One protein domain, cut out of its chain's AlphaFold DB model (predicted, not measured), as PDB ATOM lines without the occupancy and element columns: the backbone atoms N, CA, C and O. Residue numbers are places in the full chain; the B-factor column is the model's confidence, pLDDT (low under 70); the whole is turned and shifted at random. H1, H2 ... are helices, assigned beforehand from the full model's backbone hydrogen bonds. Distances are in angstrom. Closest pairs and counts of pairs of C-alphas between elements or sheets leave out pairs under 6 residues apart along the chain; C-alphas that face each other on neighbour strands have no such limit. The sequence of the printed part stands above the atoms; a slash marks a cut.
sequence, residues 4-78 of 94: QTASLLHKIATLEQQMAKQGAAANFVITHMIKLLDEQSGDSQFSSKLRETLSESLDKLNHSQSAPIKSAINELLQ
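This is residues 4 to 78 of the 94 residues of an uncharacterized protein of Enterobacter hormaechei (UniProt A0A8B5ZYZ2). A long straight helix, H1, has two shorter helices folded back on one side of its second half, H2 from its end and H3 returning to it, while residues 4 to 22 of H1 stick out as a bare arm. The printed part has 75 residues with three named helices, H1, H2, H3, and is all helix. It is flat, 56 by 30 by 10 A, and only just loose, close to extended, with a radius of gyration of the C-alphas of 16.6 A.

H1, residues 4 to 41, touches H2, residues 45 to 59, through residues 34 to 38 and 45 to 47 alone, opposite ways at a steep tilt of 45 degrees; the closest C-alphas, of Asp 38 and Phe 46, are 5.5 A apart. H3, residues 66 to 77, touches H1 with residues 75 to 77 alone, at residues 23 to 31, the same way at a steep tilt of 58 degrees; the closest C-alphas, of Asn 27 and Leu 76, are 4.7 A apart. H2 and H3 are close but not clearly touching, C-alphas 58 and 70 being closest at 6.7 A. In H1, H2 and H3 every O i to N i+4 pair is within hydrogen-bond range.

H1 begins at C-alpha 4 (-50.003, -108.419, 11.793) and is 54.7 A long, H2 21.2 A, and H3 16.4 A, ending at C-alpha 77 (-21.278, -105.283, -12.455).

The C-alphas of Gln 4 and Gly 42 are farthest apart, 56.5 A. The printed part has no cut; the link H1 to H2 is tight, H2 to H3 short. Residues 62 to 65 have pLDDT under 70.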
ATOM      1  N   GLN A   4     -50.539-107.528  12.821       90.00
ATOM      2  CA  GLN A   4     -50.003-108.419  11.793       90.00
ATOM      3  C   GLN A   4     -49.489-107.615  10.600       90.00
ATOM      4  O   GLN A   4     -48.373-107.862  10.142       90.00
ATOM      5  N   THR A   5     -50.232-106.594  10.161       93.50
ATOM      6  CA  THR A   5     -49.779-105.684   9.095       93.50
ATOM      7  C   THR A   5     -48.486-104.959   9.481       93.50
ATOM      8  O   THR A   5     -47.551-104.903   8.685       93.50
ATOM      9  N   ALA A   6     -48.374-104.466  10.720       93.25
ATOM     10  CA  ALA A   6     -47.151-103.809  11.194       93.25
ATOM     11  C   ALA A   6     -45.938-104.764  11.238       93.25
ATOM     12  O   ALA A   6     -44.834-104.394  10.838       93.25
ATOM     13  N   SER A   7     -46.151-106.009  11.677       95.00
ATOM     14  CA  SER A   7     -45.114-107.051  11.703       95.00
ATOM     15  C   SER A   7     -44.637-107.432  10.295       95.00
ATOM     16  O   SER A   7     -43.433-107.546  10.049       95.00
ATOM     17  N   LEU A   8     -45.565-107.559   9.339       95.19
ATOM     18  CA  LEU A   8     -45.245-107.844   7.938       95.19
ATOM     19  C   LEU A   8     -44.414-106.725   7.303       95.19
ATOM     20  O   LEU A   8     -43.395-107.017   6.679       95.19
ATOM     21  N   LEU A   9     -44.787-105.458   7.515       95.12
ATOM     22  CA  LEU A   9     -44.026-104.309   7.013       95.12
ATOM     23  C   LEU A   9     -42.602-104.274   7.577       95.12
ATOM     24  O   LEU A   9     -41.647-104.055   6.835       95.12
ATOM     25  N   HIS A  10     -42.440-104.553   8.872       95.00
ATOM     26  CA  HIS A  10     -41.117-104.621   9.486       95.00
ATOM     27  C   HIS A  10     -40.257-105.746   8.887       95.00
ATOM     28  O   HIS A  10     -39.063-105.560   8.628       95.00
ATOM     29  N   LYS A  11     -40.864-106.908   8.621       95.62
ATOM     30  CA  LYS A  11     -40.170-108.041   8.003       95.62
ATOM     31  C   LYS A  11     -39.761-107.744   6.560       95.62
ATOM     32  O   LYS A  11     -38.641-108.081   6.192       95.62
ATOM     33  N   ILE A  12     -40.615-107.077   5.780       96.19
ATOM     34  CA  ILE A  12     -40.292-106.623   4.416       96.19
ATOM     35  C   ILE A  12     -39.101-105.665   4.447       96.19
ATOM     36  O   ILE A  12     -38.102-105.942   3.793       96.19
ATOM     37  N   ALA A  13     -39.140-104.626   5.285       94.06
ATOM     38  CA  ALA A  13     -38.037-103.668   5.396       94.06
ATOM     39  C   ALA A  13     -36.712-104.341   5.802       94.06
ATOM     40  O   ALA A  13     -35.639-104.010   5.295       94.06
ATOM     41  N   THR A  14     -36.780-105.328   6.701       94.88
ATOM     42  CA  THR A  14     -35.607-106.115   7.104       94.88
ATOM     43  C   THR A  14     -35.051-106.935   5.939       94.88
ATOM     44  O   THR A  14     -33.835-106.968   5.741       94.88
ATOM     45  N   LEU A  15     -35.919-107.579   5.155       95.38
ATOM     46  CA  LEU A  15     -35.521-108.358   3.982       95.38
ATOM     47  C   LEU A  15     -34.914-107.466   2.895       95.38
ATOM     48  O   LEU A  15     -33.849-107.792   2.379       95.38
ATOM     49  N   GLU A  16     -35.519-106.314   2.610       90.00
ATOM     50  CA  GLU A  16     -34.985-105.325   1.666       90.00
ATOM     51  C   GLU A  16     -33.588-104.853   2.089       90.00
ATOM     52  O   GLU A  16     -32.659-104.829   1.279       90.00
ATOM     53  N   GLN A  17     -33.390-104.565   3.380       88.06
ATOM     54  CA  GLN A  17     -32.082-104.178   3.903       88.06
ATOM     55  C   GLN A  17     -31.049-105.310   3.783       88.06
ATOM     56  O   GLN A  17     -29.882-105.055   3.475       88.06
ATOM     57  N   GLN A  18     -31.441-106.558   4.051       89.12
ATOM     58  CA  GLN A  18     -30.555-107.716   3.912       89.12
ATOM     59  C   GLN A  18     -30.165-107.952   2.450       89.12
ATOM     60  O   GLN A  18     -28.981-108.145   2.174       89.12
ATOM     61  N   MET A  19     -31.119-107.855   1.522       87.81
ATOM     62  CA  MET A  19     -30.863-107.956   0.085       87.81
ATOM     63  C   MET A  19     -29.919-106.854  -0.398       87.81
ATOM     64  O   MET A  19     -28.948-107.154  -1.087       87.81
ATOM     65  N   ALA A  20     -30.126-105.603   0.026       81.94
ATOM     66  CA  ALA A  20     -29.238-104.495  -0.325       81.94
ATOM     67  C   ALA A  20     -27.800-104.720   0.182       81.94
ATOM     68  O   ALA A  20     -26.836-104.509  -0.556       81.94
ATOM     69  N   LYS A  21     -27.638-105.208   1.422       84.06
ATOM     70  CA  LYS A  21     -26.320-105.556   1.988       84.06
ATOM     71  C   LYS A  21     -25.637-106.678   1.207       84.06
ATOM     72  O   LYS A  21     -24.447-106.578   0.920       84.06
ATOM     73  N   GLN A  22     -26.375-107.735   0.871       87.50
ATOM     74  CA  GLN A  22     -25.850-108.855   0.089       87.50
ATOM     75  C   GLN A  22     -25.467-108.424  -1.328       87.50
ATOM     76  O   GLN A  22     -24.385-108.784  -1.785       87.50
ATOM     77  N   GLY A  23     -26.294-107.607  -1.984       85.44
ATOM     78  CA  GLY A  23     -26.004-107.040  -3.301       85.44
ATOM     79  C   GLY A  23     -24.721-106.209  -3.296       85.44
ATOM     80  O   GLY A  23     -23.839-106.445  -4.118       85.44
ATOM     81  N   ALA A  24     -24.557-105.316  -2.315       82.12
ATOM     82  CA  ALA A  24     -23.343-104.513  -2.166       82.12
ATOM     83  C   ALA A  24     -22.092-105.368  -1.891       82.12
ATOM     84  O   ALA A  24     -21.039-105.135  -2.485       82.12
ATOM     85  N   ALA A  25     -22.198-106.379  -1.023       83.75
ATOM     86  CA  ALA A  25     -21.093-107.293  -0.732       83.75
ATOM     87  C   ALA A  25     -20.695-108.126  -1.962       83.75
ATOM     88  O   ALA A  25     -19.509-108.239  -2.272       83.75
ATOM     89  N   ALA A  26     -21.676-108.665  -2.692       86.94
ATOM     90  CA  ALA A  26     -21.446-109.413  -3.922       86.94
ATOM     91  C   ALA A  26     -20.783-108.531  -4.985       86.94
ATOM     92  O   ALA A  26     -19.758-108.912  -5.545       86.94
ATOM     93  N   ASN A  27     -21.308-107.327  -5.202       86.88
ATOM     94  CA  ASN A  27     -20.745-106.346  -6.120       86.88
ATOM     95  C   ASN A  27     -19.288-105.986  -5.773       86.88
ATOM     96  O   ASN A  27     -18.433-105.974  -6.662       86.88
ATOM     97  N   PHE A  28     -18.974-105.767  -4.491       83.19
ATOM     98  CA  PHE A  28     -17.607-105.513  -4.028       83.19
ATOM     99  C   PHE A  28     -16.659-106.666  -4.371       83.19
ATOM    100  O   PHE A  28     -15.609-106.439  -4.978       83.19
ATOM    101  N   VAL A  29     -17.033-107.900  -4.024       87.12
ATOM    102  CA  VAL A  29     -16.215-109.092  -4.290       87.12
ATOM    103  C   VAL A  29     -16.036-109.306  -5.795       87.12
ATOM    104  O   VAL A  29     -14.906-109.452  -6.253       87.12
ATOM    105  N   ILE A  30     -17.120-109.246  -6.573       87.81
ATOM    106  CA  ILE A  30     -17.098-109.422  -8.034       87.81
ATOM    107  C   ILE A  30     -16.210-108.366  -8.696       87.81
ATOM    108  O   ILE A  30     -15.381-108.709  -9.534       87.81
ATOM    109  N   THR A  31     -16.320-107.098  -8.293       85.56
ATOM    110  CA  THR A  31     -15.481-106.022  -8.843       85.56
ATOM    111  C   THR A  31     -13.997-106.296  -8.602       85.56
ATOM    112  O   THR A  31     -13.189-106.143  -9.516       85.56
ATOM    113  N   HIS A  32     -13.624-106.730  -7.392       87.38
ATOM    114  CA  HIS A  32     -12.231-107.052  -7.073       87.38
ATOM    115  C   HIS A  32     -11.739-108.287  -7.830       87.38
ATOM    116  O   HIS A  32     -10.609-108.287  -8.309       87.38
ATOM    117  N   MET A  33     -12.584-109.308  -7.996       87.94
ATOM    118  CA  MET A  33     -12.258-110.477  -8.815       87.94
ATOM    119  C   MET A  33     -12.002-110.089 -10.273       87.94
ATOM    120  O   MET A  33     -10.981-110.475 -10.830       87.94
ATOM    121  N   ILE A  34     -12.896-109.296 -10.874       87.50
ATOM    122  CA  ILE A  34     -12.746-108.815 -12.253       87.50
ATOM    123  C   ILE A  34     -11.450-108.011 -12.393       87.50
ATOM    124  O   ILE A  34     -10.688-108.255 -13.323       87.50
ATOM    125  N   LYS A  35     -11.169-107.110 -11.445       86.25
ATOM    126  CA  LYS A  35      -9.942-106.307 -11.443       86.25
ATOM    127  C   LYS A  35      -8.683-107.177 -11.394       86.25
ATOM    128  O   LYS A  35      -7.788-106.970 -12.202       86.25
ATOM    129  N   LEU A  36      -8.630-108.163 -10.496       89.25
ATOM    130  CA  LEU A  36      -7.490-109.084 -10.394       89.25
ATOM    131  C   LEU A  36      -7.282-109.892 -11.683       89.25
ATOM    132  O   LEU A  36      -6.150-110.092 -12.110       89.25
ATOM    133  N   LEU A  37      -8.367-110.346 -12.315       88.38
ATOM    134  CA  LEU A  37      -8.305-111.102 -13.570       88.38
ATOM    135  C   LEU A  37      -7.866-110.224 -14.753       88.38
ATOM    136  O   LEU A  37      -7.100-110.669 -15.612       88.38
ATOM    137  N   ASP A  38      -8.302-108.968 -14.785       87.50
ATOM    138  CA  ASP A  38      -7.845-107.981 -15.764       87.50
ATOM    139  C   ASP A  38      -6.355-107.647 -15.579       87.50
ATOM    140  O   ASP A  38      -5.607-107.625 -16.555       87.50
ATOM    141  N   GLU A  39      -5.894-107.463 -14.339       87.06
ATOM    142  CA  GLU A  39      -4.476-107.233 -14.017       87.06
ATOM    143  C   GLU A  39      -3.593-108.422 -14.423       87.06
ATOM    144  O   GLU A  39      -2.501-108.226 -14.953       87.06
ATOM    145  N   GLN A  40      -4.068-109.658 -14.232       84.88
ATOM    146  CA  GLN A  40      -3.349-110.869 -14.646       84.88
ATOM    147  C   GLN A  40      -3.291-111.060 -16.165       84.88
ATOM    148  O   GLN A  40      -2.334-111.646 -16.668       84.88
ATOM    149  N   SER A  41      -4.308-110.600 -16.893       79.19
ATOM    150  CA  SER A  41      -4.369-110.712 -18.356       79.19
ATOM    151  C   SER A  41      -3.670-109.560 -19.085       79.19
ATOM    152  O   SER A  41      -3.385-109.684 -20.273       79.19
ATOM    153  N   GLY A  42      -3.344-108.473 -18.379       72.75
ATOM    154  CA  GLY A  42      -2.514-107.373 -18.869       72.75
ATOM    155  C   GLY A  42      -3.231-106.313 -19.713       72.75
ATOM    156  O   GLY A  42      -2.581-105.332 -20.065       72.75
ATOM    157  N   ASP A  43      -4.528-106.466 -20.027       70.56
ATOM    158  CA  ASP A  43      -5.256-105.505 -20.887       70.56
ATOM    159  C   ASP A  43      -6.798-105.548 -20.777       70.56
ATOM    160  O   ASP A  43      -7.495-105.657 -21.781       70.56
ATOM    161  N   SER A  44      -7.376-105.529 -19.569       74.38
ATOM    162  CA  SER A  44      -8.846-105.487 -19.355       74.38
ATOM    163  C   SER A  44      -9.695-106.473 -20.195       74.38
ATOM    164  O   SER A  44     -10.903-106.294 -20.388       74.38
ATOM    165  N   GLN A  45      -9.075-107.531 -20.729       82.06
ATOM    166  CA  GLN A  45      -9.695-108.409 -21.718       82.06
ATOM    167  C   GLN A  45     -10.761-109.278 -21.067       82.06
ATOM    168  O   GLN A  45     -11.764-109.612 -21.701       82.06
ATOM    169  N   PHE A  46     -10.558-109.634 -19.797       86.62
ATOM    170  CA  PHE A  46     -11.496-110.460 -19.065       86.62
ATOM    171  C   PHE A  46     -12.809-109.714 -18.827       86.62
ATOM    172  O   PHE A  46     -13.868-110.243 -19.162       86.62
ATOM    173  N   SER A  47     -12.766-108.481 -18.315       85.12
ATOM    174  CA  SER A  47     -13.976-107.688 -18.079       85.12
ATOM    175  C   SER A  47     -14.739-107.387 -19.367       85.12
ATOM    176  O   SER A  47     -15.969-107.484 -19.378       85.12
ATOM    177  N   SER A  48     -14.030-107.092 -20.461       84.56
ATOM    178  CA  SER A  48     -14.636-106.890 -21.780       84.56
ATOM    179  C   SER A  48     -15.362-108.151 -22.269       84.56
ATOM    180  O   SER A  48     -16.567-108.123 -22.532       84.56
ATOM    181  N   LYS A  49     -14.671-109.299 -22.266       88.50
ATOM    182  CA  LYS A  49     -15.231-110.588 -22.694       88.50
ATOM    183  C   LYS A  49     -16.376-111.068 -21.802       88.50
ATOM    184  O   LYS A  49     -17.341-111.659 -22.290       88.50
ATOM    185  N   LEU A  50     -16.293-110.809 -20.499       87.69
ATOM    186  CA  LEU A  50     -17.356-111.113 -19.546       87.69
ATOM    187  C   LEU A  50     -18.627-110.324 -19.882       87.69
ATOM    188  O   LEU A  50     -19.709-110.905 -19.913       87.69
ATOM    189  N   ARG A  51     -18.508-109.022 -20.175       84.25
ATOM    190  CA  ARG A  51     -19.650-108.176 -20.563       84.25
ATOM    191  C   ARG A  51     -20.308-108.648 -21.853       84.25
ATOM    192  O   ARG A  51     -21.536-108.712 -21.910       84.25
ATOM    193  N   GLU A  52     -19.510-108.998 -22.856       86.62
ATOM    194  CA  GLU A  52     -20.000-109.533 -24.129       86.62
ATOM    195  C   GLU A  52     -20.759-110.852 -23.915       86.62
ATOM    196  O   GLU A  52     -21.941-110.955 -24.241       86.62
ATOM    197  N   THR A  53     -20.135-111.812 -23.226       88.38
ATOM    198  CA  THR A  53     -20.723-113.136 -22.952       88.38
ATOM    199  C   THR A  53     -22.022-113.042 -22.142       88.38
ATOM    200  O   THR A  53     -22.983-113.780 -22.390       88.38
ATOM    201  N   LEU A  54     -22.077-112.134 -21.161       85.75
ATOM    202  CA  LEU A  54     -23.284-111.901 -20.370       85.75
ATOM    203  C   LEU A  54     -24.387-111.254 -21.202       85.75
ATOM    204  O   LEU A  54     -25.531-111.687 -21.093       85.75
ATOM    205  N   SER A  55     -24.060-110.279 -22.051       80.94
ATOM    206  CA  SER A  55     -25.036-109.628 -22.934       80.94
ATOM    207  C   SER A  55     -25.672-110.640 -23.887       80.94
ATOM    208  O   SER A  55     -26.895-110.749 -23.933       80.94
ATOM    209  N   GLU A  56     -24.867-111.485 -24.535       84.19
ATOM    210  CA  GLU A  56     -25.371-112.556 -25.404       84.19
ATOM    211  C   GLU A  56     -26.266-113.556 -24.663       84.19
ATOM    212  O   GLU A  56     -27.285-114.012 -25.186       84.19
ATOM    213  N   SER A  57     -25.886-113.929 -23.440       83.31
ATOM    214  CA  SER A  57     -26.670-114.853 -22.612       83.31
ATOM    215  C   SER A  57     -27.990-114.220 -22.166       83.31
ATOM    216  O   SER A  57     -29.025-114.885 -22.123       83.31
ATOM    217  N   LEU A  58     -27.968-112.918 -21.876       75.75
ATOM    218  CA  LEU A  58     -29.128-112.138 -21.465       75.75
ATOM    219  C   LEU A  58     -30.086-111.845 -22.620       75.75
ATOM    220  O   LEU A  58     -31.293-111.779 -22.403       75.75
ATOM    221  N   ASP A  59     -29.591-111.697 -23.840       75.38
ATOM    222  CA  ASP A  59     -30.436-111.525 -25.025       75.38
ATOM    223  C   ASP A  59     -31.144-112.822 -25.429       75.38
ATOM    224  O   ASP A  59     -32.250-112.787 -25.967       75.38
ATOM    225  N   LYS A  60     -30.581-113.977 -25.059       78.81
ATOM    226  CA  LYS A  60     -31.253-115.281 -25.182       78.81
ATOM    227  C   LYS A  60     -32.380-115.472 -24.158       78.81
ATOM    228  O   LYS A  60     -33.272-116.288 -24.391       78.81
ATOM    229  N   LEU A  61     -32.398-114.708 -23.060       71.19
ATOM    230  CA  LEU A  61     -33.517-114.658 -22.108       71.19
ATOM    231  C   LEU A  61     -34.667-113.818 -22.705       71.19
ATOM    232  O   LEU A  61     -34.959-112.706 -22.276       71.19
ATOM    233  N   ASN A  62     -35.336-114.349 -23.727       59.19
ATOM    234  CA  ASN A  62     -36.375-113.656 -24.503       59.19
ATOM    235  C   ASN A  62     -37.790-113.768 -23.887       59.19
ATOM    236  O   ASN A  62     -38.794-113.915 -24.587       59.19
ATOM    237  N   HIS A  63     -37.896-113.726 -22.557       61.06
ATOM    238  CA  HIS A  63     -39.168-113.792 -21.827       61.06
ATOM    239  C   HIS A  63     -39.317-112.603 -20.877       61.06
ATOM    240  O   HIS A  63     -38.327-112.057 -20.404       61.06
ATOM    241  N   SER A  64     -40.560-112.215 -20.578       59.25
ATOM    242  CA  SER A  64     -40.947-111.032 -19.782       59.25
ATOM    243  C   SER A  64     -40.271-110.898 -18.407       59.25
ATOM    244  O   SER A  64     -40.314-109.827 -17.807       59.25
ATOM    245  N   GLN A  65     -39.613-111.949 -17.914       63.03
ATOM    246  CA  GLN A  65     -38.842-111.963 -16.668       63.03
ATOM    247  C   GLN A  65     -37.366-111.555 -16.834       63.03
ATOM    248  O   GLN A  65     -36.636-111.498 -15.846       63.03
ATOM    249  N   SER A  66     -36.897-111.262 -18.050       70.44
ATOM    250  CA  SER A  66     -35.486-110.946 -18.294       70.44
ATOM    251  C   SER A  66     -35.097-109.528 -17.900       70.44
ATOM    252  O   SER A  66     -33.965-109.321 -17.476       70.44
ATOM    253  N   ALA A  67     -36.011-108.554 -17.958       75.44
ATOM    254  CA  ALA A  67     -35.696-107.166 -17.615       75.44
ATOM    255  C   ALA A  67     -35.236-106.985 -16.148       75.44
ATOM    256  O   ALA A  67     -34.186-106.370 -15.945       75.44
ATOM    257  N   PRO A  68     -35.906-107.571 -15.131       77.31
ATOM    258  CA  PRO A  68     -35.412-107.538 -13.750       77.31
ATOM    259  C   PRO A  68     -34.044-108.211 -13.578       77.31
ATOM    260  O   PRO A  68     -33.188-107.701 -12.859       77.31
ATOM    261  N   ILE A  69     -33.810-109.328 -14.274       78.44
ATOM    262  CA  ILE A  69     -32.544-110.076 -14.210       78.44
ATOM    263  C   ILE A  69     -31.406-109.268 -14.850       78.44
ATOM    264  O   ILE A  69     -30.331-109.153 -14.264       78.44
ATOM    265  N   LYS A  70     -31.651-108.652 -16.015       76.56
ATOM    266  CA  LYS A  70     -30.709-107.737 -16.677       76.56
ATOM    267  C   LYS A  70     -30.362-106.557 -15.762       76.56
ATOM    268  O   LYS A  70     -29.187-106.223 -15.639       76.56
ATOM    269  N   SER A  71     -31.355-105.967 -15.087       80.94
ATOM    270  CA  SER A  71     -31.132-104.877 -14.124       80.94
ATOM    271  C   SER A  71     -30.234-105.314 -12.966       80.94
ATOM    272  O   SER A  71     -29.224-104.668 -12.705       80.94
ATOM    273  N   ALA A  72     -30.540-106.450 -12.331       80.94
ATOM    274  CA  ALA A  72     -29.764-106.963 -11.203       80.94
ATOM    275  C   ALA A  72     -28.312-107.306 -11.587       80.94
ATOM    276  O   ALA A  72     -27.384-107.013 -10.837       80.94
ATOM    277  N   ILE A  73     -28.090-107.893 -12.770       80.88
ATOM    278  CA  ILE A  73     -26.735-108.178 -13.271       80.88
ATOM    279  C   ILE A  73     -25.972-106.880 -13.533       80.88
ATOM    280  O   ILE A  73     -24.808-106.772 -13.155       80.88
ATOM    281  N   ASN A  74     -26.618-105.879 -14.134       78.69
ATOM    282  CA  ASN A  74     -25.992-104.580 -14.355       78.69
ATOM    283  C   ASN A  74     -25.602-103.911 -13.034       78.69
ATOM    284  O   ASN A  74     -24.481-103.428 -12.922       78.69
ATOM    285  N   GLU A  75     -26.472-103.929 -12.022       79.19
ATOM    286  CA  GLU A  75     -26.161-103.427 -10.676       79.19
ATOM    287  C   GLU A  75     -24.969-104.162 -10.046       79.19
ATOM    288  O   GLU A  75     -24.079-103.528  -9.483       79.19
ATOM    289  N   LEU A  76     -24.890-105.488 -10.197       79.12
ATOM    290  CA  LEU A  76     -23.774-106.292  -9.686       79.12
ATOM    291  C   LEU A  76     -22.444-106.031 -10.399       79.12
ATOM    292  O   LEU A  76     -21.392-106.260  -9.801       79.12
ATOM    293  N   LEU A  77     -22.470-105.575 -11.651       75.44
ATOM    294  CA  LEU A  77     -21.278-105.283 -12.455       75.44
ATOM    295  C   LEU A  77     -20.903-103.800 -12.477       75.44
ATOM    296  O   LEU A  77     -19.848-103.449 -13.016       75.44
ATOM    297  N   GLN A  78     -21.743-102.921 -11.926       73.62
ATOM    298  CA  GLN A  78     -21.365-101.526 -11.743       73.62
ATOM    299  C   GLN A  78     -20.128-101.451 -10.842       73.62
ATOM    300  O   GLN A  78     -20.000-102.251  -9.917       73.62
TER     301      GLN A  78